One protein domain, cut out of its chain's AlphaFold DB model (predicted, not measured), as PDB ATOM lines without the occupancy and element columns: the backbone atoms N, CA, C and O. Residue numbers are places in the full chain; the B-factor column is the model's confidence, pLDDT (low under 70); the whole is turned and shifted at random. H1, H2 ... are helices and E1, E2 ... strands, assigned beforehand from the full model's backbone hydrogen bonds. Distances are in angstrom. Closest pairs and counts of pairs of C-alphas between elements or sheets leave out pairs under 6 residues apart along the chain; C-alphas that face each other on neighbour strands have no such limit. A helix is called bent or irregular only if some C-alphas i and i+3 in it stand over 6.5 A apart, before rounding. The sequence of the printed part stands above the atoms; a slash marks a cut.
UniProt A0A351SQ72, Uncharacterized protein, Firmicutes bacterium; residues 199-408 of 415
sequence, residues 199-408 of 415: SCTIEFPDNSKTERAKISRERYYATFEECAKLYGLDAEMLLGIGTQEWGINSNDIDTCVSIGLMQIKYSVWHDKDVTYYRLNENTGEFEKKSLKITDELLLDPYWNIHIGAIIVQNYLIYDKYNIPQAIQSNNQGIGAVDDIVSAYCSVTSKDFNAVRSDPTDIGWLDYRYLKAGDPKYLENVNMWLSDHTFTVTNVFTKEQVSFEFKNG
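What this domain is: This is residues 199 to 408 of the 415 residues of an uncharacterized protein of Firmicutes bacterium (UniProt A0A351SQ72). Crossed helices H2, H5, H6 and H10 make the core; a small sheet, E1 E5 E4, runs along one side of it, and the hairpin E2 and E3 packs with E2 on H5 and on the second arm of the bent helix H1. H7, H8 and H9 cluster at one end of the longest axis, and H4 lies near the other. The printed part has 210 residues, with ten named helices and five named strands in the order E1, H1 to H3, E2, E3, H4 to H10, E4, E5. The class is mixed, helices and strands; the three-stranded sheet is mixed, the two-stranded one antiparallel. The whole is compact, with a radius of gyration of the C-alphas of 16.5 A and spans of 47 by 40 by 32 A.

Where its parts are: Find C-alpha 199 at (-28.257, -42.352, 14.924), where E1 runs to 202. H1, residues 211 to 231, was assigned as one helix by its hydrogen bonds but is bent, with C-alphas 219 and 222 7.7 A apart; its arms are H1a, 211 to 219, and H1b, 222 to 231. Next come H2, 235 to 245, H3, 266 to 269, E2, 273 to 280, 20.4 A long, E3, 285 to 292, 22.4 A, and H4, 295 to 299. From C-alpha 301 at (-60.486, -44.174, 14.080), H5 runs 25.7 A to 318. Then read H6, 323 to 332, H7, 334 to 348, 20.7 A, H8, 352 to 357, H9, 363 to 370, irregular with C-alphas 366 and 369 7.5 A apart, H10, 377 to 382, E4, 389 to 393, and E5, 400 to 407, 22.5 A.

How they stand to each other: E5 is parallel to E1, with N 200 and O 404 at 3.1 A, and forms an antiparallel hairpin with E4, with N 390 and O 403 at 2.9 A. H1b, H2, H6 and H10 only graze this sheet. H2 touches H1a, closest at C-alphas 216 and 243, 6.0 A, and H10, at 240 and 381, 4.8 A. In the hairpin E2 and E3, N 274 and O 291 are 2.8 A apart. H5 touches H6 at a steep tilt of 62 degrees, opposite ways, with C-alphas 315 and 326 closest at 5.0 A. H4 and H5 touch only at the corner, while H3 touches no helix. H7 touches H9, at C-alphas 344 and 364, 5.3 A, and H8, at 345 and 352, 6.1 A. O i to N i+4 pairs are all within hydrogen-bond range in H1a, H1b, H2, H4, H5, H7, H8 and H10, 5 of 6 in H6 and 0 of 4 in H9, which has 3 of 5 O i to N i+3 pairs; H3 is too short.

The domain as a whole: The C-alphas of Asn 282 and Val 347 are farthest apart, 48.8 A. The printed part has no cut. The link from H2 to H3 is long, 20 residues. Look in that link for low confidence, with pLDDT under 70 at residues 247 to 258; outside it, residues 370, 372 and 408 are under 70 too.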
ATOM      1  N   SER A 199     -27.735 -43.699  14.700       81.50
ATOM      2  CA  SER A 199     -28.257 -42.352  14.924       81.50
ATOM      3  C   SER A 199     -27.886 -41.448  13.768       81.50
ATOM      4  O   SER A 199     -26.830 -41.632  13.155       81.50
ATOM      5  N   CYS A 200     -28.728 -40.459  13.506       79.75
ATOM      6  CA  CYS A 200     -28.358 -39.306  12.704       79.75
ATOM      7  C   CYS A 200     -28.798 -38.016  13.396       79.75
ATOM      8  O   CYS A 200     -29.655 -38.007  14.283       79.75
ATOM      9  N   THR A 201     -28.175 -36.917  12.992       80.69
ATOM     10  CA  THR A 201     -28.590 -35.580  13.402       80.69
ATOM     11  C   THR A 201     -29.402 -34.971  12.274       80.69
ATOM     12  O   THR A 201     -28.918 -34.881  11.147       80.69
ATOM     13  N   ILE A 202     -30.624 -34.553  12.592       79.94
ATOM     14  CA  ILE A 202     -31.499 -33.782  11.707       79.94
ATOM     15  C   ILE A 202     -32.033 -32.582  12.490       79.94
ATOM     16  O   ILE A 202     -32.228 -32.647  13.703       79.94
ATOM     17  N   GLU A 203     -32.247 -31.460  11.818       82.38
ATOM     18  CA  GLU A 203     -32.777 -30.254  12.457       82.38
ATOM     19  C   GLU A 203     -34.297 -30.212  12.328       82.38
ATOM     20  O   GLU A 203     -34.835 -30.242  11.219       82.38
ATOM     21  N   PHE A 204     -34.998 -30.103  13.456       84.31
ATOM     22  CA  PHE A 204     -36.449 -29.934  13.472       84.31
ATOM     23  C   PHE A 204     -36.895 -29.079  14.667       84.31
ATOM     24  O   PHE A 204     -36.302 -29.156  15.745       84.31
ATOM     25  N   PRO A 205     -37.933 -28.237  14.511       83.06
ATOM     26  CA  PRO A 205     -38.492 -27.494  15.639       83.06
ATOM     27  C   PRO A 205     -39.095 -28.453  16.679       83.06
ATOM     28  O   PRO A 205     -39.527 -29.543  16.330       83.06
ATOM     29  N   ASP A 206     -39.171 -28.048  17.947       86.12
ATOM     30  CA  ASP A 206     -39.887 -28.813  18.979       86.12
ATOM     31  C   ASP A 206     -41.331 -28.304  19.109       86.12
ATOM     32  O   ASP A 206     -41.590 -27.239  19.678       86.12
ATOM     33  N   ASN A 207     -42.272 -29.093  18.596       88.62
ATOM     34  CA  ASN A 207     -43.713 -28.880  18.692       88.62
ATOM     35  C   ASN A 207     -44.402 -29.879  19.640       88.62
ATOM     36  O   ASN A 207     -45.638 -29.905  19.714       88.62
ATOM     37  N   SER A 208     -43.642 -30.653  20.420       87.69
ATOM     38  CA  SER A 208     -44.166 -31.693  21.321       87.69
ATOM     39  C   SER A 208     -45.114 -31.158  22.402       87.69
ATOM     40  O   SER A 208     -45.952 -31.882  22.937       87.69
ATOM     41  N   LYS A 209     -45.021 -29.858  22.712       87.44
ATOM     42  CA  LYS A 209     -45.841 -29.175  23.729       87.44
ATOM     43  C   LYS A 209     -47.055 -28.436  23.163       87.44
ATOM     44  O   LYS A 209     -47.787 -27.805  23.933       87.44
ATOM     45  N   THR A 210     -47.262 -28.479  21.849       87.19
ATOM     46  CA  THR A 210     -48.421 -27.853  21.202       87.19
ATOM     47  C   THR A 210     -49.720 -28.568  21.571       87.19
ATOM     48  O   THR A 210     -49.725 -29.736  21.957       87.19
ATOM     49  N   GLU A 211     -50.846 -27.871  21.432       86.81
ATOM     50  CA  GLU A 211     -52.163 -28.440  21.738       86.81
ATOM     51  C   GLU A 211     -52.501 -29.640  20.841       86.81
ATOM     52  O   GLU A 211     -53.034 -30.636  21.316       86.81
ATOM     53  N   ARG A 212     -52.110 -29.595  19.560       85.56
ATOM     54  CA  ARG A 212     -52.285 -30.713  18.621       85.56
ATOM     55  C   ARG A 212     -51.547 -31.968  19.092       85.56
ATOM     56  O   ARG A 212     -52.146 -33.038  19.114       85.56
ATOM     57  N   ALA A 213     -50.285 -31.834  19.510       88.31
ATOM     58  CA  ALA A 213     -49.497 -32.955  20.026       88.31
ATOM     59  C   ALA A 213     -50.115 -33.549  21.303       88.31
ATOM     60  O   ALA A 213     -50.249 -34.769  21.418       88.31
ATOM     61  N   LYS A 214     -50.561 -32.692  22.231       88.50
ATOM     62  CA  LYS A 214     -51.240 -33.126  23.463       88.50
ATOM     63  C   LYS A 214     -52.540 -33.866  23.170       88.50
ATOM     64  O   LYS A 214     -52.703 -34.984  23.642       88.50
ATOM     65  N   ILE A 215     -53.421 -33.289  22.349       88.00
ATOM     66  CA  ILE A 215     -54.711 -33.897  21.992       88.00
ATOM     67  C   ILE A 215     -54.507 -35.240  21.287       88.00
ATOM     68  O   ILE A 215     -55.190 -36.207  21.623       88.00
ATOM     69  N   SER A 216     -53.578 -35.310  20.332       89.50
ATOM     70  CA  SER A 216     -53.272 -36.547  19.607       89.50
ATOM     71  C   SER A 216     -52.842 -37.653  20.575       89.50
ATOM     72  O   SER A 216     -53.405 -38.750  20.571       89.50
ATOM     73  N   ARG A 217     -51.918 -37.332  21.492       93.56
ATOM     74  CA  ARG A 217     -51.450 -38.268  22.517       93.56
ATOM     75  C   ARG A 217     -52.573 -38.688  23.465       93.56
ATOM     76  O   ARG A 217     -52.805 -39.877  23.643       93.56
ATOM     77  N   GLU A 218     -53.290 -37.735  24.050       92.81
ATOM     78  CA  GLU A 218     -54.357 -38.010  25.021       92.81
ATOM     79  C   GLU A 218     -55.479 -38.878  24.441       92.81
ATOM     80  O   GLU A 218     -56.064 -39.686  25.162       92.81
ATOM     81  N   ARG A 219     -55.789 -38.723  23.148       91.25
ATOM     82  CA  ARG A 219     -56.910 -39.425  22.510       91.25
ATOM     83  C   ARG A 219     -56.534 -40.748  21.856       91.25
ATOM     84  O   ARG A 219     -57.375 -41.642  21.840       91.25
ATOM     85  N   TYR A 220     -55.334 -40.863  21.291       94.00
ATOM     86  CA  TYR A 220     -55.004 -41.963  20.375       94.00
ATOM     87  C   TYR A 220     -53.784 -42.786  20.789       94.00
ATOM     88  O   TYR A 220     -53.576 -43.863  20.233       94.00
ATOM     89  N   TYR A 221     -52.995 -42.343  21.776       95.81
ATOM     90  CA  TYR A 221     -51.752 -43.030  22.141       95.81
ATOM     91  C   TYR A 221     -51.965 -44.480  22.587       95.81
ATOM     92  O   TYR A 221     -51.195 -45.340  22.187       95.81
ATOM     93  N   ALA A 222     -53.052 -44.782  23.305       97.56
ATOM     94  CA  ALA A 222     -53.366 -46.159  23.697       97.56
ATOM     95  C   ALA A 222     -53.530 -47.098  22.482       97.56
ATOM     96  O   ALA A 222     -53.037 -48.223  22.496       97.56
ATOM     97  N   THR A 223     -54.167 -46.625  21.405       98.12
ATOM     98  CA  THR A 223     -54.306 -47.393  20.159       98.12
ATOM     99  C   THR A 223     -52.970 -47.511  19.424       98.12
ATOM    100  O   THR A 223     -52.662 -48.565  18.868       98.12
ATOM    101  N   PHE A 224     -52.142 -46.459  19.439       98.00
ATOM    102  CA  PHE A 224     -50.788 -46.523  18.882       98.00
ATOM    103  C   PHE A 224     -49.893 -47.510  19.644       98.00
ATOM    104  O   PHE A 224     -49.170 -48.267  19.003       98.00
ATOM    105  N   GLU A 225     -49.973 -47.569  20.976       98.12
ATOM    106  CA  GLU A 225     -49.264 -48.560  21.800       98.12
ATOM    107  C   GLU A 225     -49.726 -49.991  21.503       98.12
ATOM    108  O   GLU A 225     -48.903 -50.902  21.380       98.12
ATOM    109  N   GLU A 226     -51.035 -50.196  21.339       98.12
ATOM    110  CA  GLU A 226     -51.580 -51.491  20.930       98.12
ATOM    111  C   GLU A 226     -51.028 -51.916  19.562       98.12
ATOM    112  O   GLU A 226     -50.503 -53.024  19.417       98.12
ATOM    113  N   CYS A 227     -51.081 -51.024  18.570       98.31
ATOM    114  CA  CYS A 227     -50.536 -51.269  17.236       98.31
ATOM    115  C   CYS A 227     -49.033 -51.553  17.270       98.31
ATOM    116  O   CYS A 227     -48.573 -52.503  16.637       98.31
ATOM    117  N   ALA A 228     -48.269 -50.767  18.029       98.00
ATOM    118  CA  ALA A 228     -46.833 -50.945  18.200       98.00
ATOM    119  C   ALA A 228     -46.499 -52.362  18.679       98.00
ATOM    120  O   ALA A 228     -45.690 -53.060  18.061       98.00
ATOM    121  N   LYS A 229     -47.213 -52.841  19.702       97.62
ATOM    122  CA  LYS A 229     -47.061 -54.205  20.218       97.62
ATOM    123  C   LYS A 229     -47.461 -55.268  19.193       97.62
ATOM    124  O   LYS A 229     -46.743 -56.250  19.012       97.62
ATOM    125  N   LEU A 230     -48.609 -55.102  18.539       98.12
ATOM    126  CA  LEU A 230     -49.154 -56.105  17.622       98.12
ATOM    127  C   LEU A 230     -48.356 -56.235  16.324       98.12
ATOM    128  O   LEU A 230     -48.327 -57.322  15.747       98.12
ATOM    129  N   TYR A 231     -47.732 -55.152  15.867       98.19
ATOM    130  CA  TYR A 231     -47.093 -55.071  14.554       98.19
ATOM    131  C   TYR A 231     -45.569 -54.901  14.628       98.19
ATOM    132  O   TYR A 231     -44.921 -54.776  13.592       98.19
ATOM    133  N   GLY A 232     -44.974 -54.928  15.824       97.06
ATOM    134  CA  GLY A 232     -43.526 -54.776  15.983       97.06
ATOM    135  C   GLY A 232     -43.039 -53.379  15.594       97.06
ATOM    136  O   GLY A 232     -41.989 -53.244  14.972       97.06
ATOM    137  N   LEU A 233     -43.810 -52.344  15.925       98.06
ATOM    138  CA  LEU A 233     -43.510 -50.946  15.608       98.06
ATOM    139  C   LEU A 233     -43.211 -50.154  16.882       98.06
ATOM    140  O   LEU A 233     -43.342 -50.665  17.992       98.06
ATOM    141  N   ASP A 234     -42.844 -48.891  16.702       97.38
ATOM    142  CA  ASP A 234     -42.632 -47.941  17.785       97.38
ATOM    143  C   ASP A 234     -43.869 -47.039  17.959       97.38
ATOM    144  O   ASP A 234     -44.383 -46.479  16.988       97.38
ATOM    145  N   ALA A 235     -44.368 -46.912  19.191       96.94
ATOM    146  CA  ALA A 235     -45.583 -46.147  19.475       96.94
ATOM    147  C   ALA A 235     -45.387 -44.633  19.295       96.94
ATOM    148  O   ALA A 235     -46.305 -43.951  18.840       96.94
ATOM    149  N   GLU A 236     -44.201 -44.107  19.609       95.75
ATOM    150  CA  GLU A 236     -43.868 -42.695  19.412       95.75
ATOM    151  C   GLU A 236     -43.734 -42.384  17.921       95.75
ATOM    152  O   GLU A 236     -44.242 -41.363  17.462       95.75
ATOM    153  N   MET A 237     -43.158 -43.300  17.135       96.25
ATOM    154  CA  MET A 237     -43.122 -43.180  15.672       96.25
ATOM    155  C   MET A 237     -44.535 -43.096  15.084       96.25
ATOM    156  O   MET A 237     -44.831 -42.192  14.301       96.25
ATOM    157  N   LEU A 238     -45.427 -44.011  15.478       97.50
ATOM    158  CA  LEU A 238     -46.814 -44.011  15.007       97.50
ATOM    159  C   LEU A 238     -47.576 -42.761  15.460       97.50
ATOM    160  O   LEU A 238     -48.302 -42.167  14.661       97.50
ATOM    161  N   LEU A 239     -47.375 -42.323  16.706       96.12
ATOM    162  CA  LEU A 239     -47.947 -41.080  17.217       96.12
ATOM    163  C   LEU A 239     -47.454 -39.870  16.417       96.12
ATOM    164  O   LEU A 239     -48.258 -39.000  16.086       96.12
ATOM    165  N   GLY A 240     -46.160 -39.799  16.103       95.62
ATOM    166  CA  GLY A 240     -45.571 -38.721  15.309       95.62
ATOM    167  C   GLY A 240     -46.179 -38.654  13.910       95.62
ATOM    168  O   GLY A 240     -46.601 -37.580  13.481       95.62
ATOM    169  N   ILE A 241     -46.318 -39.808  13.245       96.44
ATOM    170  CA  ILE A 241     -46.986 -39.940  11.940       96.44
ATOM    171  C   ILE A 241     -48.441 -39.473  12.030       96.44
ATOM    172  O   ILE A 241     -48.827 -38.538  11.333       96.44
ATOM    173  N   GLY A 242     -49.246 -40.046  12.929       93.38
ATOM    174  CA  GLY A 242     -50.658 -39.672  13.058       93.38
ATOM    175  C   GLY A 242     -50.857 -38.207  13.453       93.38
ATOM    176  O   GLY A 242     -51.798 -37.549  12.999       93.38
ATOM    177  N   THR A 243     -49.943 -37.656  14.259       92.31
ATOM    178  CA  THR A 243     -49.955 -36.237  14.625       92.31
ATOM    179  C   THR A 243     -49.634 -35.357  13.430       92.31
ATOM    180  O   THR A 243     -50.341 -34.365  13.249       92.31
ATOM    181  N   GLN A 244     -48.647 -35.717  12.606       93.25
ATOM    182  CA  GLN A 244     -48.278 -34.985  11.394       93.25
ATOM    183  C   GLN A 244     -49.385 -35.015  10.338       93.25
ATOM    184  O   GLN A 244     -49.735 -33.962   9.805       93.25
ATOM    185  N   GLU A 245     -49.970 -36.184  10.085       85.38
ATOM    186  CA  GLU A 245     -51.027 -36.356   9.085       85.38
ATOM    187  C   GLU A 245     -52.249 -35.501   9.411       85.38
ATOM    188  O   GLU A 245     -52.671 -34.667   8.611       85.38
ATOM    189  N   TRP A 246     -52.787 -35.643  10.624       79.56
ATOM    190  CA  TRP A 246     -54.002 -34.915  10.993       79.56
ATOM    191  C   TRP A 246     -54.033 -34.476  12.458       79.56
ATOM    192  O   TRP A 246     -54.403 -33.345  12.772       79.56
ATOM    193  N   GLY A 247     -53.596 -35.337  13.382       58.69
ATOM    194  CA  GLY A 247     -53.471 -35.069  14.821       58.69
ATOM    195  C   GLY A 247     -54.769 -34.822  15.602       58.69
ATOM    196  O   GLY A 247     -54.780 -34.997  16.817       58.69
ATOM    197  N   ILE A 248     -55.876 -34.454  14.952       59.66
ATOM    198  CA  ILE A 248     -57.199 -34.296  15.574       59.66
ATOM    199  C   ILE A 248     -58.245 -34.850  14.613       59.66
ATOM    200  O   ILE A 248     -58.576 -34.178  13.646       59.66
ATOM    201  N   ASN A 249     -58.772 -36.053  14.863       52.91
ATOM    202  CA  ASN A 249     -59.722 -36.707  13.955       52.91
ATOM    203  C   ASN A 249     -60.866 -35.764  13.529       52.91
ATOM    204  O   ASN A 249     -61.568 -35.219  14.387       52.91
ATOM    205  N   SER A 250     -61.073 -35.604  12.221       48.94
ATOM    206  CA  SER A 250     -62.263 -34.967  11.657       48.94
ATOM    207  C   SER A 250     -63.088 -36.013  10.924       48.94
ATOM    208  O   SER A 250     -62.558 -36.794  10.141       48.94
ATOM    209  N   ASN A 251     -64.406 -35.971  11.115       43.19
ATOM    210  CA  ASN A 251     -65.341 -36.723  10.274       43.19
ATOM    211  C   ASN A 251     -65.512 -36.081   8.883       43.19
ATOM    212  O   ASN A 251     -66.261 -36.594   8.055       43.19
ATOM    213  N   ASP A 252     -64.849 -34.947   8.639       41.06
ATOM    214  CA  ASP A 252     -64.798 -34.315   7.333       41.06
ATOM    215  C   ASP A 252     -63.932 -35.173   6.411       41.06
ATOM    216  O   ASP A 252     -62.716 -35.273   6.573       41.06
ATOM    217  N   ILE A 253     -64.593 -35.821   5.448       41.97
ATOM    218  CA  ILE A 253     -63.938 -36.400   4.280       41.97
ATOM    219  C   ILE A 253     -63.350 -35.219   3.521       41.97
ATOM    220  O   ILE A 253     -64.073 -34.467   2.863       41.97
ATOM    221  N   ASP A 254     -62.040 -35.037   3.645       40.28
ATOM    222  CA  ASP A 254     -61.311 -34.055   2.866       40.28
ATOM    223  C   ASP A 254     -61.610 -34.336   1.378       40.28
ATOM    224  O   ASP A 254     -61.484 -35.473   0.916       40.28
ATOM    225  N   THR A 255     -62.152 -33.349   0.649       35.94
ATOM    226  CA  THR A 255     -62.645 -33.477  -0.731       35.94
ATOM    227  C   THR A 255     -61.542 -33.952  -1.682       35.94
ATOM    228  O   THR A 255     -60.896 -33.185  -2.386       35.94
ATOM    229  N   CYS A 256     -61.442 -35.277  -1.761       38.19
ATOM    230  CA  CYS A 256     -60.560 -36.133  -2.547       38.19
ATOM    231  C   CYS A 256     -59.292 -36.598  -1.795       38.19
ATOM    232  O   CYS A 256     -58.380 -35.818  -1.550       38.19
ATOM    233  N   VAL A 257     -59.176 -37.927  -1.653       59.72
ATOM    234  CA  VAL A 257     -57.948 -38.741  -1.790       59.72
ATOM    235  C   VAL A 257     -57.453 -39.490  -0.536       59.72
ATOM    236  O   VAL A 257     -57.059 -40.634  -0.736       59.72
ATOM    237  N   SER A 258     -57.557 -38.988   0.704       64.44
ATOM    238  CA  SER A 258     -57.070 -39.672   1.933       64.44
ATOM    239  C   SER A 258     -58.072 -39.641   3.104       64.44
ATOM    240  O   SER A 258     -58.851 -38.700   3.200       64.44
ATOM    241  N   ILE A 259     -58.101 -40.670   3.970       71.19
ATOM    242  CA  ILE A 259     -59.137 -40.856   5.013       71.19
ATOM    243  C   ILE A 259     -58.550 -41.026   6.422       71.19
ATOM    244  O   ILE A 259     -57.629 -41.818   6.635       71.19
ATOM    245  N   GLY A 260     -59.178 -40.345   7.389       76.69
ATOM    246  CA  GLY A 260     -59.027 -40.556   8.832       76.69
ATOM    247  C   GLY A 260     -57.741 -39.987   9.434       76.69
ATOM    248  O   GLY A 260     -57.036 -39.200   8.805       76.69
ATOM    249  N   LEU A 261     -57.446 -40.366  10.679       84.75
ATOM    250  CA  LEU A 261     -56.325 -39.824  11.457       84.75
ATOM    251  C   LEU A 261     -54.966 -40.025  10.770       84.75
ATOM    252  O   LEU A 261     -54.134 -39.124  10.795       84.75
ATOM    253  N   MET A 262     -54.766 -41.187  10.150       91.06
ATOM    254  CA  MET A 262     -53.539 -41.571   9.450       91.06
ATOM    255  C   MET A 262     -53.556 -41.189   7.960       91.06
ATOM    256  O   MET A 262     -52.660 -41.594   7.229       91.06
ATOM    257  N   GLN A 263     -54.587 -40.465   7.497       86.75
ATOM    258  CA  GLN A 263     -54.723 -39.965   6.119       86.75
ATOM    259  C   GLN A 263     -54.459 -41.035   5.039       86.75
ATOM    260  O   GLN A 263     -53.746 -40.822   4.055       86.75
ATOM    261  N   ILE A 264     -55.089 -42.203   5.181       84.75
ATOM    262  CA  ILE A 264     -54.889 -43.338   4.273       84.75
ATOM    263  C   ILE A 264     -55.476 -43.029   2.898       84.75
ATOM    264  O   ILE A 264     -56.678 -42.793   2.765       84.75
ATOM    265  N   LYS A 265     -54.640 -43.088   1.858       81.94
ATOM    266  CA  LYS A 265     -55.036 -42.765   0.486       81.94
ATOM    267  C   LYS A 265     -56.082 -43.739  -0.073       81.94
ATOM    268  O   LYS A 265     -55.744 -44.832  -0.525       81.94
ATOM    269  N   TYR A 266     -57.339 -43.308  -0.135       76.06
ATOM    270  CA  TYR A 266     -58.490 -44.101  -0.569       76.06
ATOM    271  C   TYR A 266     -58.271 -44.776  -1.925       76.06
ATOM    272  O   TYR A 266     -58.408 -45.983  -2.049       76.06
ATOM    273  N   SER A 267     -57.831 -44.013  -2.932       73.38
ATOM    274  CA  SER A 267     -57.599 -44.524  -4.299       73.38
ATOM    275  C   SER A 267     -56.529 -45.618  -4.414       73.38
ATOM    276  O   SER A 267     -56.440 -46.262  -5.453       73.38
ATOM    277  N   VAL A 268     -55.685 -45.779  -3.391       76.44
ATOM    278  CA  VAL A 268     -54.609 -46.778  -3.370       76.44
ATOM    279  C   VAL A 268     -55.026 -47.986  -2.541       76.44
ATOM    280  O   VAL A 268     -54.779 -49.113  -2.957       76.44
ATOM    281  N   TRP A 269     -55.667 -47.752  -1.395       81.88
ATOM    282  CA  TRP A 269     -55.866 -48.777  -0.373       81.88
ATOM    283  C   TRP A 269     -57.291 -49.315  -0.282       81.88
ATOM    284  O   TRP A 269     -57.475 -50.433   0.186       81.88
ATOM    285  N   HIS A 270     -58.305 -48.565  -0.714       82.69
ATOM    286  CA  HIS A 270     -59.689 -49.022  -0.627       82.69
ATOM    287  C   HIS A 270     -59.939 -50.252  -1.510       82.69
ATOM    288  O   HIS A 270     -59.494 -50.307  -2.657       82.69
ATOM    289  N   ASP A 271     -60.683 -51.219  -0.969       82.12
ATOM    290  CA  ASP A 271     -61.046 -52.494  -1.599       82.12
ATOM    291  C   ASP A 271     -59.846 -53.404  -1.924       82.12
ATOM    292  O   ASP A 271     -59.996 -54.415  -2.610       82.12
ATOM    293  N   LYS A 272     -58.654 -53.077  -1.408       83.94
ATOM    294  CA  LYS A 272     -57.455 -53.908  -1.531       83.94
ATOM    295  C   LYS A 272     -57.324 -54.861  -0.350       83.94
ATOM    296  O   LYS A 272     -57.604 -54.507   0.797       83.94
ATOM    297  N   ASP A 273     -56.839 -56.060  -0.643       88.50
ATOM    298  CA  ASP A 273     -56.312 -56.970   0.364       88.50
ATOM    299  C   ASP A 273     -54.880 -56.558   0.710       88.50
ATOM    300  O   ASP A 273     -54.003 -56.525  -0.155       88.50
ATOM    301  N   VAL A 274     -54.636 -56.250   1.981       89.81
ATOM    302  CA  VAL A 274     -53.297 -55.988   2.505       89.81
ATOM    303  C   VAL A 274     -52.818 -57.189   3.306       89.81
ATOM    304  O   VAL A 274     -53.487 -57.670   4.222       89.81
ATOM    305  N   THR A 275     -51.634 -57.678   2.955       92.75
ATOM    306  CA  THR A 275     -50.915 -58.670   3.751       92.75
ATOM    307  C   THR A 275     -50.075 -57.958   4.804       92.75
ATOM    308  O   THR A 275     -49.456 -56.938   4.506       92.75
ATOM    309  N   TYR A 276     -50.054 -58.497   6.020       95.38
ATOM    310  CA  TYR A 276     -49.310 -57.942   7.151       95.38
ATOM    311  C   TYR A 276     -48.903 -59.033   8.143       95.38
ATOM    312  O   TYR A 276     -49.384 -60.166   8.059       95.38
ATOM    313  N   TYR A 277     -48.042 -58.696   9.097       97.81
ATOM    314  CA  TYR A 277     -47.569 -59.606  10.136       97.81
ATOM    315  C   TYR A 277     -48.065 -59.153  11.505       97.81
ATOM    316  O   TYR A 277     -47.842 -58.016  11.919       97.81
ATOM    317  N   ARG A 278     -48.741 -60.046  12.231       97.62
ATOM    318  CA  ARG A 278     -49.287 -59.763  13.566       97.62
ATOM    319  C   ARG A 278     -48.676 -60.692  14.599       97.62
ATOM    320  O   ARG A 278     -48.686 -61.905  14.400       97.62
ATOM    321  N   LEU A 279     -48.236 -60.141  15.723       97.56
ATOM    322  CA  LEU A 279     -47.757 -60.917  16.858       97.56
ATOM    323  C   LEU A 279     -48.877 -61.822  17.393       97.56
ATOM    324  O   LEU A 279     -49.963 -61.363  17.768       97.56
ATOM    325  N   ASN A 280     -48.611 -63.122  17.442       96.19
ATOM    326  CA  ASN A 280     -49.407 -64.077  18.191       96.19
ATOM    327  C   ASN A 280     -48.827 -64.184  19.603       96.19
ATOM    328  O   ASN A 280     -47.849 -64.889  19.835       96.19
ATOM    329  N   GLU A 281     -49.472 -63.521  20.559       92.06
ATOM    330  CA  GLU A 281     -49.025 -63.439  21.956       92.06
ATOM    331  C   GLU A 281     -48.886 -64.800  22.655       92.06
ATOM    332  O   GLU A 281     -48.101 -64.921  23.591       92.06
ATOM    333  N   ASN A 282     -49.599 -65.834  22.196       93.06
ATOM    334  CA  ASN A 282     -49.480 -67.178  22.769       93.06
ATOM    335  C   ASN A 282     -48.187 -67.879  22.341       93.06
ATOM    336  O   ASN A 282     -47.689 -68.745  23.055       93.06
ATOM    337  N   THR A 283     -47.679 -67.541  21.156       93.50
ATOM    338  CA  THR A 283     -46.492 -68.184  20.565       93.50
ATOM    339  C   THR A 283     -45.254 -67.294  20.616       93.50
ATOM    340  O   THR A 283     -44.143 -67.806  20.586       93.50
ATOM    341  N   GLY A 284     -45.435 -65.973  20.706       92.38
ATOM    342  CA  GLY A 284     -44.369 -64.988  20.541       92.38
ATOM    343  C   GLY A 284     -43.915 -64.796  19.088       92.38
ATOM    344  O   GLY A 284     -42.971 -64.045  18.859       92.38
ATOM    345  N   GLU A 285     -44.564 -65.445  18.117       94.38
ATOM    346  CA  GLU A 285     -44.214 -65.359  16.697       94.38
ATOM    347  C   GLU A 285     -45.115 -64.376  15.947       94.38
ATOM    348  O   GLU A 285     -46.297 -64.208  16.267       94.38
ATOM    349  N   PHE A 286     -44.564 -63.741  14.913       94.94
ATOM    350  CA  PHE A 286     -45.339 -62.940  13.975       94.94
ATOM    351  C   PHE A 286     -45.953 -63.836  12.901       94.94
ATOM    352  O   PHE A 286     -45.262 -64.542  12.174       94.94
ATOM    353  N   GLU A 287     -47.274 -63.785  12.777       96.31
ATOM    354  CA  GLU A 287     -48.013 -64.568  11.795       96.31
ATOM    355  C   GLU A 287     -48.479 -63.685  10.643       96.31
ATOM    356  O   GLU A 287     -49.063 -62.619  10.860       96.31
ATOM    357  N   LYS A 288     -48.295 -64.174   9.414       96.06
ATOM    358  CA  LYS A 288     -48.838 -63.548   8.207       96.06
ATOM    359  C   LYS A 288     -50.370 -63.576   8.247       96.06
ATOM    360  O   LYS A 288     -50.981 -64.627   8.461       96.06
ATOM    361  N   LYS A 289     -50.994 -62.423   8.035       96.12
ATOM    362  CA  LYS A 289     -52.444 -62.204   7.982       96.12
ATOM    363  C   LYS A 289     -52.802 -61.423   6.717       96.12
ATOM    364  O   LYS A 289     -51.936 -60.824   6.086       96.12
ATOM    365  N   SER A 290     -54.087 -61.432   6.374       92.75
ATOM    366  CA  SER A 290     -54.662 -60.601   5.314       92.75
ATOM    367  C   SER A 290     -55.832 -59.801   5.872       92.75
ATOM    368  O   SER A 290     -56.577 -60.308   6.716       92.75
ATOM    369  N   LEU A 291     -55.987 -58.563   5.419       92.75
ATOM    370  CA  LEU A 291     -57.107 -57.687   5.745       92.75
ATOM    371  C   LEU A 291     -57.612 -57.042   4.459       92.75
ATOM    372  O   LEU A 291     -56.842 -56.400   3.754       92.75
ATOM    373  N   LYS A 292     -58.912 -57.159   4.189       92.75
ATOM    374  CA  LYS A 292     -59.550 -56.372   3.138       92.75
ATOM    375  C   LYS A 292     -59.887 -54.992   3.689       92.75
ATOM    376  O   LYS A 292     -60.658 -54.891   4.642       92.75
ATOM    377  N   ILE A 293     -59.325 -53.943   3.104       87.38
ATOM    378  CA  ILE A 293     -59.574 -52.565   3.531       87.38
ATOM    379  C   ILE A 293     -60.923 -52.105   2.968       87.38
ATOM    380  O   ILE A 293     -61.110 -52.033   1.754       87.38
ATOM    381  N   THR A 294     -61.863 -51.780   3.851       84.56
ATOM    382  CA  THR A 294     -63.213 -51.313   3.502       84.56
ATOM    383  C   THR A 294     -63.449 -49.890   3.998       84.56
ATOM    384  O   THR A 294     -62.732 -49.402   4.872       84.56
ATOM    385  N   ASP A 295     -64.490 -49.235   3.479       81.94
ATOM    386  CA  ASP A 295     -64.946 -47.923   3.958       81.94
ATOM    387  C   ASP A 295     -65.152 -47.885   5.479       81.94
ATOM    388  O   ASP A 295     -64.720 -46.947   6.144       81.94
ATOM    389  N   GLU A 296     -65.783 -48.925   6.033       85.25
ATOM    390  CA  GLU A 296     -66.076 -49.033   7.467       85.25
ATOM    391  C   GLU A 296     -64.797 -48.981   8.309       85.25
ATOM    392  O   GLU A 296     -64.727 -48.234   9.283       85.25
ATOM    393  N   LEU A 297     -63.759 -49.712   7.892       87.88
ATOM    394  CA  LEU A 297     -62.478 -49.740   8.597       87.88
ATOM    395  C   LEU A 297     -61.696 -48.432   8.434       87.88
ATOM    396  O   LEU A 297     -60.989 -48.021   9.349       87.88
ATOM    397  N   LEU A 298     -61.800 -47.773   7.277       85.00
ATOM    398  CA  LEU A 298     -61.102 -46.510   7.033       85.00
ATOM    399  C   LEU A 298     -61.699 -45.346   7.834       85.00
ATOM    400  O   LEU A 298     -60.951 -44.454   8.235       85.00
ATOM    401  N   LEU A 299     -63.017 -45.344   8.050       82.56
ATOM    402  CA  LEU A 299     -63.733 -44.291   8.779       82.56
ATOM    403  C   LEU A 299     -63.693 -44.474  10.302       82.56
ATOM    404  O   LEU A 299     -63.815 -43.491  11.034       82.56
ATOM    405  N   ASP A 300     -63.526 -45.705  10.786       83.88
ATOM    406  CA  ASP A 300     -63.362 -45.977  12.209       83.88
ATOM    407  C   ASP A 300     -61.950 -45.567  12.681       83.88
ATOM    408  O   ASP A 300     -60.959 -46.071  12.154       83.88
ATOM    409  N   PRO A 301     -61.803 -44.669  13.674       86.44
ATOM    410  CA  PRO A 301     -60.486 -44.174  14.080       86.44
ATOM    411  C   PRO A 301     -59.555 -45.255  14.629       86.44
ATOM    412  O   PRO A 301     -58.343 -45.149  14.454       86.44
ATOM    413  N   TYR A 302     -60.101 -46.282  15.288       92.50
ATOM    414  CA  TYR A 302     -59.304 -47.394  15.797       92.50
ATOM    415  C   TYR A 302     -58.739 -48.195  14.619       92.50
ATOM    416  O   TYR A 302     -57.523 -48.343  14.497       92.50
ATOM    417  N   TRP A 303     -59.583 -48.605  13.675       94.62
ATOM    418  CA  TRP A 303     -59.129 -49.338  12.493       94.62
ATOM    419  C   TRP A 303     -58.271 -48.510  11.538       94.62
ATOM    420  O   TRP A 303     -57.325 -49.044  10.962       94.62
ATOM    421  N   ASN A 304     -58.520 -47.209  11.417       93.38
ATOM    422  CA  ASN A 304     -57.692 -46.299  10.635       93.38
ATOM    423  C   ASN A 304     -56.245 -46.268  11.156       93.38
ATOM    424  O   ASN A 304     -55.301 -46.336  10.368       93.38
ATOM    425  N   ILE A 305     -56.064 -46.253  12.481       96.50
ATOM    426  CA  ILE A 305     -54.742 -46.355  13.114       96.50
ATOM    427  C   ILE A 305     -54.101 -47.718  12.821       96.50
ATOM    428  O   ILE A 305     -52.940 -47.762  12.413       96.50
ATOM    429  N   HIS A 306     -54.850 -48.817  12.954       97.81
ATOM    430  CA  HIS A 306     -54.339 -50.161  12.657       97.81
ATOM    431  C   HIS A 306     -53.905 -50.314  11.194       97.81
ATOM    432  O   HIS A 306     -52.840 -50.868  10.924       97.81
ATOM    433  N   ILE A 307     -54.690 -49.806  10.242       96.56
ATOM    434  CA  ILE A 307     -54.341 -49.857   8.818       96.56
ATOM    435  C   ILE A 307     -53.109 -48.986   8.543       96.56
ATOM    436  O   ILE A 307     -52.200 -49.437   7.851       96.56
ATOM    437  N   GLY A 308     -53.029 -47.783   9.121       96.31
ATOM    438  CA  GLY A 308     -51.839 -46.935   9.013       96.31
ATOM    439  C   GLY A 308     -50.585 -47.633   9.550       96.31
ATOM    440  O   GLY A 308     -49.549 -47.640   8.893       96.31
ATOM    441  N   ALA A 309     -50.693 -48.306  10.697       98.31
ATOM    442  CA  ALA A 309     -49.606 -49.092  11.269       98.31
ATOM    443  C   ALA A 309     -49.189 -50.270  10.367       98.31
ATOM    444  O   ALA A 309     -47.999 -50.483  10.148       98.31
ATOM    445  N   ILE A 310     -50.149 -50.996   9.785       97.69
ATOM    446  CA  ILE A 310     -49.883 -52.069   8.811       97.69
ATOM    447  C   ILE A 310     -49.118 -51.534   7.591       97.69
ATOM    448  O   ILE A 310     -48.145 -52.145   7.150       97.69
ATOM    449  N   ILE A 311     -49.527 -50.382   7.062       96.06
ATOM    450  CA  ILE A 311     -48.864 -49.739   5.922       96.06
ATOM    451  C   ILE A 311     -47.416 -49.364   6.281       96.06
ATOM    452  O   ILE A 311     -46.497 -49.674   5.525       96.06
ATOM    453  N   VAL A 312     -47.188 -48.783   7.462       97.62
ATOM    454  CA  VAL A 312     -45.836 -48.455   7.952       97.62
ATOM    455  C   VAL A 312     -44.976 -49.709   8.152       97.62
ATOM    456  O   VAL A 312     -43.811 -49.709   7.759       97.62
ATOM    457  N   GLN A 313     -45.529 -50.797   8.705       97.69
ATOM    458  CA  GLN A 313     -44.824 -52.085   8.819       97.69
ATOM    459  C   GLN A 313     -44.364 -52.580   7.448       97.69
ATOM    460  O   GLN A 313     -43.226 -53.023   7.288       97.69
ATOM    461  N   ASN A 314     -45.234 -52.478   6.453       95.88
ATOM    462  CA  ASN A 314     -44.923 -52.895   5.101       95.88
ATOM    463  C   ASN A 314     -43.814 -52.047   4.463       95.88
ATOM    464  O   ASN A 314     -42.938 -52.602   3.799       95.88
ATOM    465  N   TYR A 315     -43.791 -50.735   4.713       96.00
ATOM    466  CA  TYR A 315     -42.674 -49.888   4.293       96.00
ATOM    467  C   TYR A 315     -41.375 -50.232   5.019       96.00
ATOM    468  O   TYR A 315     -40.339 -50.306   4.374       96.00
ATOM    469  N   LEU A 316     -41.413 -50.545   6.318       96.50
ATOM    470  CA  LEU A 316     -40.225 -51.026   7.033       96.50
ATOM    471  C   LEU A 316     -39.681 -52.325   6.440       96.50
ATOM    472  O   LEU A 316     -38.473 -52.443   6.264       96.50
ATOM    473  N   ILE A 317     -40.545 -53.284   6.106       94.94
ATOM    474  CA  ILE A 317     -40.126 -54.536   5.461       94.94
ATOM    475  C   ILE A 317     -39.468 -54.241   4.107       94.94
ATOM    476  O   ILE A 317     -38.375 -54.741   3.835       94.94
ATOM    477  N   TYR A 318     -40.102 -53.401   3.284       93.69
ATOM    478  CA  TYR A 318     -39.591 -53.023   1.966       93.69
ATOM    479  C   TYR A 318     -38.242 -52.294   2.045       93.69
ATOM    480  O   TYR A 318     -37.285 -52.653   1.357       93.69
ATOM    481  N   ASP A 319     -38.138 -51.318   2.945       92.94
ATOM    482  CA  ASP A 319     -36.952 -50.491   3.158       92.94
ATOM    483  C   ASP A 319     -35.905 -51.178   4.057       92.94
ATOM    484  O   ASP A 319     -35.017 -50.520   4.590       92.94
ATOM    485  N   LYS A 320     -35.969 -52.507   4.235       92.69
ATOM    486  CA  LYS A 320     -34.991 -53.302   5.009       92.69
ATOM    487  C   LYS A 320     -34.765 -52.768   6.431       92.69
ATOM    488  O   LYS A 320     -33.642 -52.730   6.932       92.69
ATOM    489  N   TYR A 321     -35.849 -52.352   7.078       93.81
ATOM    490  CA  TYR A 321     -35.886 -51.733   8.403       93.81
ATOM    491  C   TYR A 321     -35.078 -50.428   8.514       93.81
ATOM    492  O   TYR A 321     -34.684 -50.015   9.606       93.81
ATOM    493  N   ASN A 322     -34.881 -49.727   7.396       94.44
ATOM    494  CA  ASN A 322     -34.379 -48.360   7.371       94.44
ATOM    495  C   ASN A 322     -35.486 -47.385   7.791       94.44
ATOM    496  O   ASN A 322     -36.264 -46.903   6.970       94.44
ATOM    497  N   ILE A 323     -35.558 -47.118   9.098       95.44
ATOM    498  CA  ILE A 323     -36.601 -46.288   9.718       95.44
ATOM    499  C   ILE A 323     -36.751 -44.909   9.031       95.44
ATOM    500  O   ILE A 323     -37.882 -44.559   8.690       95.44
ATOM    501  N   PRO A 324     -35.676 -44.136   8.756       95.00
ATOM    502  CA  PRO A 324     -35.788 -42.881   8.008       95.00
ATOM    503  C   PRO A 324     -36.455 -43.011   6.629       95.00
ATOM    504  O   PRO A 324     -37.324 -42.202   6.297       95.00
ATOM    505  N   GLN A 325     -36.066 -44.014   5.829       95.56
ATOM    506  CA  GLN A 325     -36.664 -44.241   4.507       95.56
ATOM    507  C   GLN A 325     -38.128 -44.662   4.632       95.56
ATOM    508  O   GLN A 325     -38.967 -44.058   3.973       95.56
ATOM    509  N   ALA A 326     -38.457 -45.580   5.545       96.62
ATOM    510  CA  ALA A 326     -39.828 -46.047   5.749       96.62
ATOM    511  C   ALA A 326     -40.790 -44.916   6.160       96.62
ATOM    512  O   ALA A 326     -41.919 -44.848   5.669       96.62
ATOM    513  N   ILE A 327     -40.339 -43.987   7.012       96.38
ATOM    514  CA  ILE A 327     -41.119 -42.792   7.369       96.38
ATOM    515  C   ILE A 327     -41.347 -41.909   6.135       96.38
ATOM    516  O   ILE A 327     -42.465 -41.449   5.912       96.38
ATOM    517  N   GLN A 328     -40.327 -41.688   5.301       95.31
ATOM    518  CA  GLN A 328     -40.491 -40.902   4.074       95.31
ATOM    519  C   GLN A 328     -41.394 -41.616   3.045       95.31
ATOM    520  O   GLN A 328     -42.235 -40.972   2.409       95.31
ATOM    521  N   SER A 329     -41.278 -42.943   2.927       94.31
ATOM    522  CA  SER A 329     -42.132 -43.808   2.103       94.31
ATOM    523  C   SER A 329     -43.598 -43.715   2.524       94.31
ATOM    524  O   SER A 329     -44.473 -43.774   1.662       94.31
ATOM    525  N   ASN A 330     -43.887 -43.466   3.808       91.50
ATOM    526  CA  ASN A 330     -45.254 -43.237   4.276       91.50
ATOM    527  C   ASN A 330     -45.927 -42.030   3.612       91.50
ATOM    528  O   ASN A 330     -47.121 -42.070   3.324       91.50
ATOM    529  N   ASN A 331     -45.155 -40.987   3.307       90.38
ATOM    530  CA  ASN A 331     -45.665 -39.782   2.667       90.38
ATOM    531  C   ASN A 331     -45.664 -39.853   1.133       90.38
ATOM    532  O   ASN A 331     -46.645 -39.473   0.493       90.38
ATOM    533  N   GLN A 332     -44.561 -40.307   0.533       83.94
ATOM    534  CA  GLN A 332     -44.356 -40.218  -0.922       83.94
ATOM    535  C   GLN A 332     -44.635 -41.536  -1.663       83.94
ATOM    536  O   GLN A 332     -44.805 -41.533  -2.884       83.94
ATOM    537  N   GLY A 333     -44.720 -42.651  -0.936       88.75
ATOM    538  CA  GLY A 333     -44.766 -44.003  -1.483       88.75
ATOM    539  C   GLY A 333     -43.385 -44.527  -1.892       88.75
ATOM    540  O   GLY A 333     -42.495 -43.767  -2.277       88.75
ATOM    541  N   ILE A 334     -43.231 -45.854  -1.862       88.19
ATOM    542  CA  ILE A 334     -41.960 -46.550  -2.131       88.19
ATOM    543  C   ILE A 334     -41.348 -46.197  -3.489       88.19
ATOM    544  O   ILE A 334     -40.177 -45.868  -3.556       88.19
ATOM    545  N   GLY A 335     -42.133 -46.148  -4.573       84.94
ATOM    546  CA  GLY A 335     -41.592 -45.861  -5.907       84.94
ATOM    547  C   GLY A 335     -40.977 -44.461  -6.016       84.94
ATOM    548  O   GLY A 335     -39.981 -44.261  -6.707       84.94
ATOM    549  N   ALA A 336     -41.531 -43.482  -5.296       84.25
ATOM    550  CA  ALA A 336     -40.958 -42.143  -5.244       84.25
ATOM    551  C   ALA A 336     -39.643 -42.125  -4.452       84.25
ATOM    552  O   ALA A 336     -38.680 -41.495  -4.888       84.25
ATOM    553  N   VAL A 337     -39.592 -42.829  -3.319       91.06
ATOM    554  CA  VAL A 337     -38.376 -42.949  -2.502       91.06
ATOM    555  C   VAL A 337     -37.289 -43.737  -3.240       91.06
ATOM    556  O   VAL A 337     -36.134 -43.319  -3.218       91.06
ATOM    557  N   ASP A 338     -37.637 -44.782  -3.991       91.06
ATOM    558  CA  ASP A 338     -36.719 -45.518  -4.870       91.06
ATOM    559  C   ASP A 338     -36.061 -44.595  -5.896       91.06
ATOM    560  O   ASP A 338     -34.845 -44.625  -6.075       91.06
ATOM    561  N   ASP A 339     -36.835 -43.723  -6.539       83.50
ATOM    562  CA  ASP A 339     -36.294 -42.752  -7.490       83.50
ATOM    563  C   ASP A 339     -35.372 -41.722  -6.807       83.50
ATOM    564  O   ASP A 339     -34.339 -41.344  -7.367       83.50
ATOM    565  N   ILE A 340     -35.714 -41.278  -5.590       87.88
ATOM    566  CA  ILE A 340     -34.895 -40.362  -4.774       87.88
ATOM    567  C   ILE A 340     -33.555 -41.022  -4.412       87.88
ATOM    568  O   ILE A 340     -32.488 -40.439  -4.633       87.88
ATOM    569  N   VAL A 341     -33.591 -42.256  -3.904       90.06
ATOM    570  CA  VAL A 341     -32.395 -43.030  -3.543       90.06
ATOM    571  C   VAL A 341     -31.566 -43.346  -4.790       90.06
ATOM    572  O   VAL A 341     -30.342 -43.223  -4.757       90.06
ATOM    573  N   SER A 342     -32.204 -43.667  -5.917       86.75
ATOM    574  CA  SER A 342     -31.524 -43.904  -7.198       86.75
ATOM    575  C   SER A 342     -30.793 -42.659  -7.697       86.75
ATOM    576  O   SER A 342     -29.649 -42.759  -8.147       86.75
ATOM    577  N   ALA A 343     -31.400 -41.475  -7.571       80.75
ATOM    578  CA  ALA A 343     -30.749 -40.215  -7.920       80.75
ATOM    579  C   ALA A 343     -29.489 -39.983  -7.068       80.75
ATOM    580  O   ALA A 343     -28.420 -39.698  -7.613       80.75
ATOM    581  N   TYR A 344     -29.579 -40.193  -5.754       90.38
ATOM    582  CA  TYR A 344     -28.431 -40.118  -4.850       90.38
ATOM    583  C   TYR A 344     -27.325 -41.129  -5.202       90.38
ATOM    584  O   TYR A 344     -26.148 -40.760  -5.300       90.38
ATOM    585  N   CYS A 345     -27.693 -42.384  -5.466       87.56
ATOM    586  CA  CYS A 345     -26.759 -43.440  -5.865       87.56
ATOM    587  C   CYS A 345     -26.050 -43.103  -7.181       87.56
ATOM    588  O   CYS A 345     -24.842 -43.304  -7.295       87.56
ATOM    589  N   SER A 346     -26.762 -42.518  -8.151       82.19
ATOM    590  CA  SER A 346     -26.186 -42.131  -9.445       82.19
ATOM    591  C   SER A 346     -25.090 -41.066  -9.323       82.19
ATOM    592  O   SER A 346     -24.097 -41.116 -10.047       82.19
ATOM    593  N   VAL A 347     -25.233 -40.131  -8.378       86.38
ATOM    594  CA  VAL A 347     -24.255 -39.058  -8.139       86.38
ATOM    595  C   VAL A 347     -23.078 -39.552  -7.299       86.38
ATOM    596  O   VAL A 347     -21.940 -39.149  -7.528       86.38
ATOM    597  N   THR A 348     -23.335 -40.435  -6.335       85.00
ATOM    598  CA  THR A 348     -22.318 -40.904  -5.379       85.00
ATOM    599  C   THR A 348     -21.644 -42.215  -5.770       85.00
ATOM    600  O   THR A 348     -20.687 -42.620  -5.114       85.00
ATOM    601  N   SER A 349     -22.107 -42.870  -6.839       89.19
ATOM    602  CA  SER A 349     -21.683 -44.219  -7.249       89.19
ATOM    603  C   SER A 349     -21.859 -45.276  -6.149       89.19
ATOM    604  O   SER A 349     -21.126 -46.265  -6.111       89.19
ATOM    605  N   LYS A 350     -22.812 -45.062  -5.234       89.25
ATOM    606  CA  LYS A 350     -23.174 -46.028  -4.193       89.25
ATOM    607  C   LYS A 350     -24.130 -47.081  -4.742       89.25
ATOM    608  O   LYS A 350     -24.908 -46.812  -5.653       89.25
ATOM    609  N   ASP A 351     -24.071 -48.275  -4.162       93.88
ATOM    610  CA  ASP A 351     -25.043 -49.323  -4.446       93.88
ATOM    611  C   ASP A 351     -26.387 -49.010  -3.772       93.88
ATOM    612  O   ASP A 351     -26.447 -48.656  -2.593       93.88
ATOM    613  N   PHE A 352     -27.470 -49.169  -4.528       90.62
ATOM    614  CA  PHE A 352     -28.824 -48.861  -4.080       90.62
ATOM    615  C   PHE A 352     -29.258 -49.711  -2.880       90.62
ATOM    616  O   PHE A 352     -29.832 -49.193  -1.919       90.62
ATOM    617  N   ASN A 353     -28.938 -51.008  -2.889       91.00
ATOM    618  CA  ASN A 353     -29.271 -51.909  -1.789       91.00
ATOM    619  C   ASN A 353     -28.442 -51.612  -0.537       91.00
ATOM    620  O   ASN A 353     -28.964 -51.747   0.572       91.00
ATOM    621  N   ALA A 354     -27.189 -51.190  -0.698       90.44
ATOM    622  CA  ALA A 354     -26.348 -50.749   0.408       90.44
ATOM    623  C   ALA A 354     -26.923 -49.494   1.087       90.44
ATOM    624  O   ALA A 354     -27.062 -49.490   2.308       90.44
ATOM    625  N   VAL A 355     -27.342 -48.481   0.315       91.88
ATOM    626  CA  VAL A 355     -27.993 -47.273   0.865       91.88
ATOM    627  C   VAL A 355     -29.310 -47.626   1.556       91.88
ATOM    628  O   VAL A 355     -29.573 -47.163   2.663       91.88
ATOM    629  N   ARG A 356     -30.136 -48.482   0.945       90.38
ATOM    630  CA  ARG A 356     -31.390 -48.946   1.557       90.38
ATOM    631  C   ARG A 356     -31.161 -49.677   2.876       90.38
ATOM    632  O   ARG A 356     -31.905 -49.452   3.814       90.38
ATOM    633  N   SER A 357     -30.122 -50.499   2.980       88.88
ATOM    634  CA  SER A 357     -29.852 -51.294   4.192       88.88
ATOM    635  C   SER A 357     -29.104 -50.514   5.284       88.88
ATOM    636  O   SER A 357     -28.903 -51.035   6.384       88.88
ATOM    637  N   ASP A 358     -28.672 -49.277   5.014       88.88
ATOM    638  CA  ASP A 358     -27.957 -48.442   5.977       88.88
ATOM    639  C   ASP A 358     -28.747 -47.182   6.369       88.88
ATOM    640  O   ASP A 358     -28.670 -46.160   5.685       88.88
ATOM    641  N   PRO A 359     -29.444 -47.177   7.521       88.25
ATOM    642  CA  PRO A 359     -30.198 -46.004   7.952       88.25
ATOM    643  C   PRO A 359     -29.319 -44.810   8.356       88.25
ATOM    644  O   PRO A 359     -29.847 -43.721   8.554       88.25
ATOM    645  N   THR A 360     -27.991 -44.970   8.471       87.62
ATOM    646  CA  THR A 360     -27.087 -43.822   8.692       87.62
ATOM    647  C   THR A 360     -26.703 -43.097   7.408       87.62
ATOM    648  O   THR A 360     -26.256 -41.949   7.469       87.62
ATOM    649  N   ASP A 361     -26.911 -43.717   6.245       90.44
ATOM    650  CA  ASP A 361     -26.652 -43.088   4.957       90.44
ATOM    651  C   ASP A 361     -27.826 -42.189   4.558       90.44
ATOM    652  O   ASP A 361     -28.691 -42.550   3.765       90.44
ATOM    653  N   ILE A 362     -27.867 -41.000   5.151       88.88
ATOM    654  CA  ILE A 362     -28.954 -40.029   4.976       88.88
ATOM    655  C   ILE A 362     -28.731 -39.049   3.811       88.88
ATOM    656  O   ILE A 362     -29.504 -38.110   3.652       88.88
ATOM    657  N   GLY A 363     -27.707 -39.246   2.971       85.12
ATOM    658  CA  GLY A 363     -27.408 -38.326   1.860       85.12
ATOM    659  C   GLY A 363     -28.530 -38.217   0.815       85.12
ATOM    660  O   GLY A 363     -28.639 -37.215   0.115       85.12
ATOM    661  N   TRP A 364     -29.421 -39.211   0.746       89.81
ATOM    662  CA  TRP A 364     -30.610 -39.179  -0.109       89.81
ATOM    663  C   TRP A 364     -31.661 -38.148   0.340       89.81
ATOM    664  O   TRP A 364     -32.500 -37.757  -0.475       89.81
ATOM    665  N   LEU A 365     -31.618 -37.661   1.590       87.62
ATOM    666  CA  LEU A 365     -32.554 -36.645   2.088       87.62
ATOM    667  C   LEU A 365     -32.502 -35.353   1.258       87.62
ATOM    668  O   LEU A 365     -33.536 -34.701   1.085       87.62
ATOM    669  N   ASP A 366     -31.339 -35.026   0.687       83.56
ATOM    670  CA  ASP A 366     -31.139 -33.854  -0.169       83.56
ATOM    671  C   ASP A 366     -31.874 -33.962  -1.510       83.56
ATOM    672  O   ASP A 366     -32.056 -32.957  -2.183       83.56
ATOM    673  N   TYR A 367     -32.339 -35.150  -1.902       82.56
ATOM    674  CA  TYR A 367     -32.963 -35.413  -3.204       82.56
ATOM    675  C   TYR A 367     -34.497 -35.493  -3.122       82.56
ATOM    676  O   TYR A 367     -35.168 -35.661  -4.141       82.56
ATOM    677  N   ARG A 368     -35.086 -35.332  -1.928       83.19
ATOM    678  CA  ARG A 368     -36.533 -35.511  -1.687       83.19
ATOM    679  C   ARG A 368     -37.436 -34.551  -2.468       83.19
ATOM    680  O   ARG A 368     -38.591 -34.876  -2.728       83.19
ATOM    681  N   TYR A 369     -36.910 -33.402  -2.898       78.00
ATOM    682  CA  TYR A 369     -37.639 -32.418  -3.709       78.00
ATOM    683  C   TYR A 369     -37.929 -32.887  -5.145       78.00
ATOM    684  O   TYR A 369     -38.694 -32.239  -5.858       78.00
ATOM    685  N   LEU A 370     -37.321 -33.992  -5.594       66.00
ATOM    686  CA  LEU A 370     -37.523 -34.531  -6.942       66.00
ATOM    687  C   LEU A 370     -38.913 -35.147  -7.144       66.00
ATOM    688  O   LEU A 370     -39.322 -35.358  -8.287       66.00
ATOM    689  N   LYS A 371     -39.632 -35.457  -6.058       79.50
ATOM    690  CA  LYS A 371     -40.933 -36.130  -6.093       79.50
ATOM    691  C   LYS A 371     -41.987 -35.360  -5.314       79.50
ATOM    692  O   LYS A 371     -41.687 -34.615  -4.389       79.50
ATOM    693  N   ALA A 372     -43.242 -35.551  -5.719       69.44
ATOM    694  CA  ALA A 372     -44.388 -34.974  -5.031       69.44
ATOM    695  C   ALA A 372     -44.507 -35.519  -3.598       69.44
ATOM    696  O   ALA A 372     -44.072 -36.633  -3.313       69.44
ATOM    697  N   GLY A 373     -45.112 -34.725  -2.717       75.75
ATOM    698  CA  GLY A 373     -45.215 -34.994  -1.284       75.75
ATOM    699  C   GLY A 373     -44.450 -33.960  -0.462       75.75
ATOM    700  O   GLY A 373     -44.030 -32.927  -0.983       75.75
ATOM    701  N   ASP A 374     -44.315 -34.230   0.827       81.75
ATOM    702  CA  ASP A 374     -43.607 -33.400   1.787       81.75
ATOM    703  C   ASP A 374     -42.127 -33.826   1.852       81.75
ATOM    704  O   ASP A 374     -41.790 -34.865   2.431       81.75
ATOM    705  N   PRO A 375     -41.203 -33.033   1.277       85.19
ATOM    706  CA  PRO A 375     -39.787 -33.359   1.298       85.19
ATOM    707  C   PRO A 375     -39.172 -33.218   2.692       85.19
ATOM    708  O   PRO A 375     -38.017 -33.580   2.843       85.19
ATOM    709  N   LYS A 376     -39.890 -32.683   3.687       89.69
ATOM    710  CA  LYS A 376     -39.455 -32.595   5.088       89.69
ATOM    711  C   LYS A 376     -40.293 -33.483   6.010       89.69
ATOM    712  O   LYS A 376     -40.326 -33.263   7.216       89.69
ATOM    713  N   TYR A 377     -40.993 -34.472   5.455       93.00
ATOM    714  CA  TYR A 377     -41.927 -35.291   6.223       93.00
ATOM    715  C   TYR A 377     -41.260 -35.989   7.411       93.00
ATOM    716  O   TYR A 377     -41.813 -35.994   8.504       93.00
ATOM    717  N   LEU A 378     -40.044 -36.511   7.225       92.94
ATOM    718  CA  LEU A 378     -39.259 -37.110   8.302       92.94
ATOM    719  C   LEU A 378     -39.051 -36.140   9.478       92.94
ATOM    720  O   LEU A 378     -39.346 -36.475  10.623       92.94
ATOM    721  N   GLU A 379     -38.589 -34.922   9.205       91.31
ATOM    722  CA  GLU A 379     -38.413 -33.859  10.198       91.31
ATOM    723  C   GLU A 379     -39.750 -33.466  10.833       91.31
ATOM    724  O   GLU A 379     -39.840 -33.257  12.045       91.31
ATOM    725  N   ASN A 380     -40.802 -33.408  10.021       91.75
ATOM    726  CA  ASN A 380     -42.133 -33.030  10.463       91.75
ATOM    727  C   ASN A 380     -42.805 -34.112  11.323       91.75
ATOM    728  O   ASN A 380     -43.605 -33.783  12.186       91.75
ATOM    729  N   VAL A 381     -42.466 -35.390  11.164       94.12
ATOM    730  CA  VAL A 381     -42.873 -36.451  12.100       94.12
ATOM    731  C   VAL A 381     -42.147 -36.287  13.435       94.12
ATOM    732  O   VAL A 381     -42.767 -36.363  14.496       94.12
ATOM    733  N   ASN A 382     -40.844 -36.002  13.386       92.06
ATOM    734  CA  ASN A 382     -39.998 -35.878  14.572       92.06
ATOM    735  C   ASN A 382     -40.334 -34.652  15.438       92.06
ATOM    736  O   ASN A 382     -40.241 -34.737  16.662       92.06
ATOM    737  N   MET A 383     -40.781 -33.534  14.848       91.19
ATOM    738  CA  MET A 383     -41.089 -32.312  15.611       91.19
ATOM    739  C   MET A 383     -42.204 -32.471  16.649       91.19
ATOM    740  O   MET A 383     -42.287 -31.677  17.586       91.19
ATOM    741  N   TRP A 384     -43.096 -33.450  16.489       91.56
ATOM    742  CA  TRP A 384     -44.226 -33.652  17.401       91.56
ATOM    743  C   TRP A 384     -43.853 -34.422  18.667       91.56
ATOM    744  O   TRP A 384     -44.681 -34.565  19.569       91.56
ATOM    745  N   LEU A 385     -42.621 -34.913  18.740       88.44
ATOM    746  CA  LEU A 385     -42.155 -35.831  19.762       88.44
ATOM    747  C   LEU A 385     -41.093 -35.142  20.623       88.44
ATOM    748  O   LEU A 385     -40.334 -34.298  20.150       88.44
ATOM    749  N   SER A 386     -41.026 -35.496  21.906       73.69
ATOM    750  CA  SER A 386     -39.832 -35.194  22.703       73.69
ATOM    751  C   SER A 386     -38.639 -36.000  22.180       73.69
ATOM    752  O   SER A 386     -38.839 -36.926  21.397       73.69
ATOM    753  N   ASP A 387     -37.417 -35.698  22.633       72.56
ATOM    754  CA  ASP A 387     -36.227 -36.511  22.324       72.56
ATOM    755  C   ASP A 387     -36.549 -38.012  22.463       72.56
ATOM    756  O   ASP A 387     -37.021 -38.454  23.517       72.56
ATOM    757  N   HIS A 388     -36.339 -38.777  21.392       80.81
ATOM    758  CA  HIS A 388     -36.756 -40.173  21.311       80.81
ATOM    759  C   HIS A 388     -35.799 -40.997  20.446       80.81
ATOM    760  O   HIS A 388     -35.048 -40.495  19.609       80.81
ATOM    761  N   THR A 389     -35.839 -42.305  20.660       89.50
ATOM    762  CA  THR A 389     -35.214 -43.305  19.798       89.50
ATOM    763  C   THR A 389     -36.319 -44.237  19.355       89.50
ATOM    764  O   THR A 389     -36.948 -44.860  20.208       89.50
ATOM    765  N   PHE A 390     -36.552 -44.344  18.051       93.19
ATOM    766  CA  PHE A 390     -37.521 -45.307  17.547       93.19
ATOM    767  C   PHE A 390     -36.927 -46.700  17.607       93.19
ATOM    768  O   PHE A 390     -35.807 -46.906  17.139       93.19
ATOM    769  N   THR A 391     -37.673 -47.649  18.163       94.31
ATOM    770  CA  THR A 391     -37.292 -49.062  18.183       94.31
ATOM    771  C   THR A 391     -38.396 -49.913  17.578       94.31
ATOM    772  O   THR A 391     -39.487 -50.026  18.129       94.31
ATOM    773  N   VAL A 392     -38.094 -50.548  16.449       95.44
ATOM    774  CA  VAL A 392     -39.004 -51.466  15.752       95.44
ATOM    775  C   VAL A 392     -38.477 -52.893  15.850       95.44
ATOM    776  O   VAL A 392     -37.289 -53.115  16.077       95.44
ATOM    777  N   THR A 393     -39.354 -53.876  15.690       95.12
ATOM    778  CA  THR A 393     -38.996 -55.298  15.689       95.12
ATOM    779  C   THR A 393     -39.068 -55.835  14.269       95.12
ATOM    780  O   THR A 393     -40.085 -55.695  13.588       95.12
ATOM    781  N   ASN A 394     -37.997 -56.485  13.824       94.19
ATOM    782  CA  ASN A 394     -38.005 -57.227  12.579       94.19
ATOM    783  C   ASN A 394     -38.941 -58.432  12.714       94.19
ATOM    784  O   ASN A 394     -38.730 -59.297  13.556       94.19
ATOM    785  N   VAL A 395     -39.992 -58.490  11.897       94.31
ATOM    786  CA  VAL A 395     -41.054 -59.499  12.040       94.31
ATOM    787  C   VAL A 395     -40.600 -60.896  11.613       94.31
ATOM    788  O   VAL A 395     -41.253 -61.875  11.958       94.31
ATOM    789  N   PHE A 396     -39.481 -60.996  10.894       91.81
ATOM    790  CA  PHE A 396     -38.902 -62.258  10.437       91.81
ATOM    791  C   PHE A 396     -37.847 -62.790  11.407       91.81
ATOM    792  O   PHE A 396     -37.824 -63.982  11.701       91.81
ATOM    793  N   THR A 397     -36.984 -61.911  11.925       90.62
ATOM    794  CA  THR A 397     -35.856 -62.311  12.790       90.62
ATOM    795  C   THR A 397     -36.127 -62.103  14.279       90.62
ATOM    796  O   THR A 397     -35.434 -62.680  15.114       90.62
ATOM    797  N   LYS A 398     -37.143 -61.301  14.624       89.50
ATOM    798  CA  LYS A 398     -37.470 -60.808  15.977       89.50
ATOM    799  C   LYS A 398     -36.402 -59.903  16.595       89.50
ATOM    800  O   LYS A 398     -36.504 -59.538  17.765       89.50
ATOM    801  N   GLU A 399     -35.396 -59.513  15.821       90.31
ATOM    802  CA  GLU A 399     -34.380 -58.570  16.268       90.31
ATOM    803  C   GLU A 399     -34.942 -57.152  16.320       90.31
ATOM    804  O   GLU A 399     -35.780 -56.760  15.506       90.31
ATOM    805  N   GLN A 400     -34.469 -56.368  17.284       91.88
ATOM    806  CA  GLN A 400     -34.844 -54.966  17.402       91.88
ATOM    807  C   GLN A 400     -33.902 -54.089  16.581       91.88
ATOM    808  O   GLN A 400     -32.684 -54.229  16.648       91.88
ATOM    809  N   VAL A 401     -34.472 -53.146  15.841       90.50
ATOM    810  CA  VAL A 401     -33.736 -52.109  15.121       90.50
ATOM    811  C   VAL A 401     -34.077 -50.780  15.769       90.50
ATOM    812  O   VAL A 401     -35.242 -50.381  15.798       90.50
ATOM    813  N   SER A 402     -33.057 -50.102  16.291       90.94
ATOM    814  CA  SER A 402     -33.208 -48.802  16.941       90.94
ATOM    815  C   SER A 402     -32.528 -47.703  16.138       90.94
ATOM    816  O   SER A 402     -31.381 -47.861  15.702       90.94
ATOM    817  N   PHE A 403     -33.218 -46.574  15.988       89.25
ATOM    818  CA  PHE A 403     -32.690 -45.384  15.339       89.25
ATOM    819  C   PHE A 403     -33.019 -44.118  16.134       89.25
ATOM    820  O   PHE A 403     -34.180 -43.829  16.421       89.25
ATOM    821  N   GLU A 404     -31.985 -43.370  16.507       88.56
ATOM    822  CA  GLU A 404     -32.105 -42.115  17.251       88.56
ATOM    823  C   GLU A 404     -32.024 -40.916  16.298       88.56
ATOM    824  O   GLU A 404     -31.039 -40.757  15.567       88.56
ATOM    825  N   PHE A 405     -33.032 -40.043  16.356       85.50
ATOM    826  CA  PHE A 405     -33.013 -38.737  15.702       85.50
ATOM    827  C   PHE A 405     -32.583 -37.674  16.706       85.50
ATOM    828  O   PHE A 405     -33.311 -37.330  17.637       85.50
ATOM    829  N   LYS A 406     -31.383 -37.128  16.517       80.81
ATOM    830  CA  LYS A 406     -30.877 -36.042  17.363       80.81
ATOM    831  C   LYS A 406     -31.307 -34.714  16.775       80.81
ATOM    832  O   LYS A 406     -30.934 -34.419  15.641       80.81
ATOM    833  N   ASN A 407     -32.032 -33.911  17.556       78.81
ATOM    834  CA  ASN A 407     -32.368 -32.554  17.150       78.81
ATOM    835  C   ASN A 407     -31.092 -31.702  17.061       78.81
ATOM    836  O   ASN A 407     -30.416 -31.478  18.068       78.81
ATOM    837  N   GLY A 408     -30.756 -31.252  15.852       67.38
ATOM    838  CA  GLY A 408     -29.607 -30.381  15.595       67.38
ATOM    839  C   GLY A 408     -29.797 -28.932  16.058       67.38
ATOM    840  O   GLY A 408     -28.812 -28.208  16.196       67.38
TER     841      GLY A 408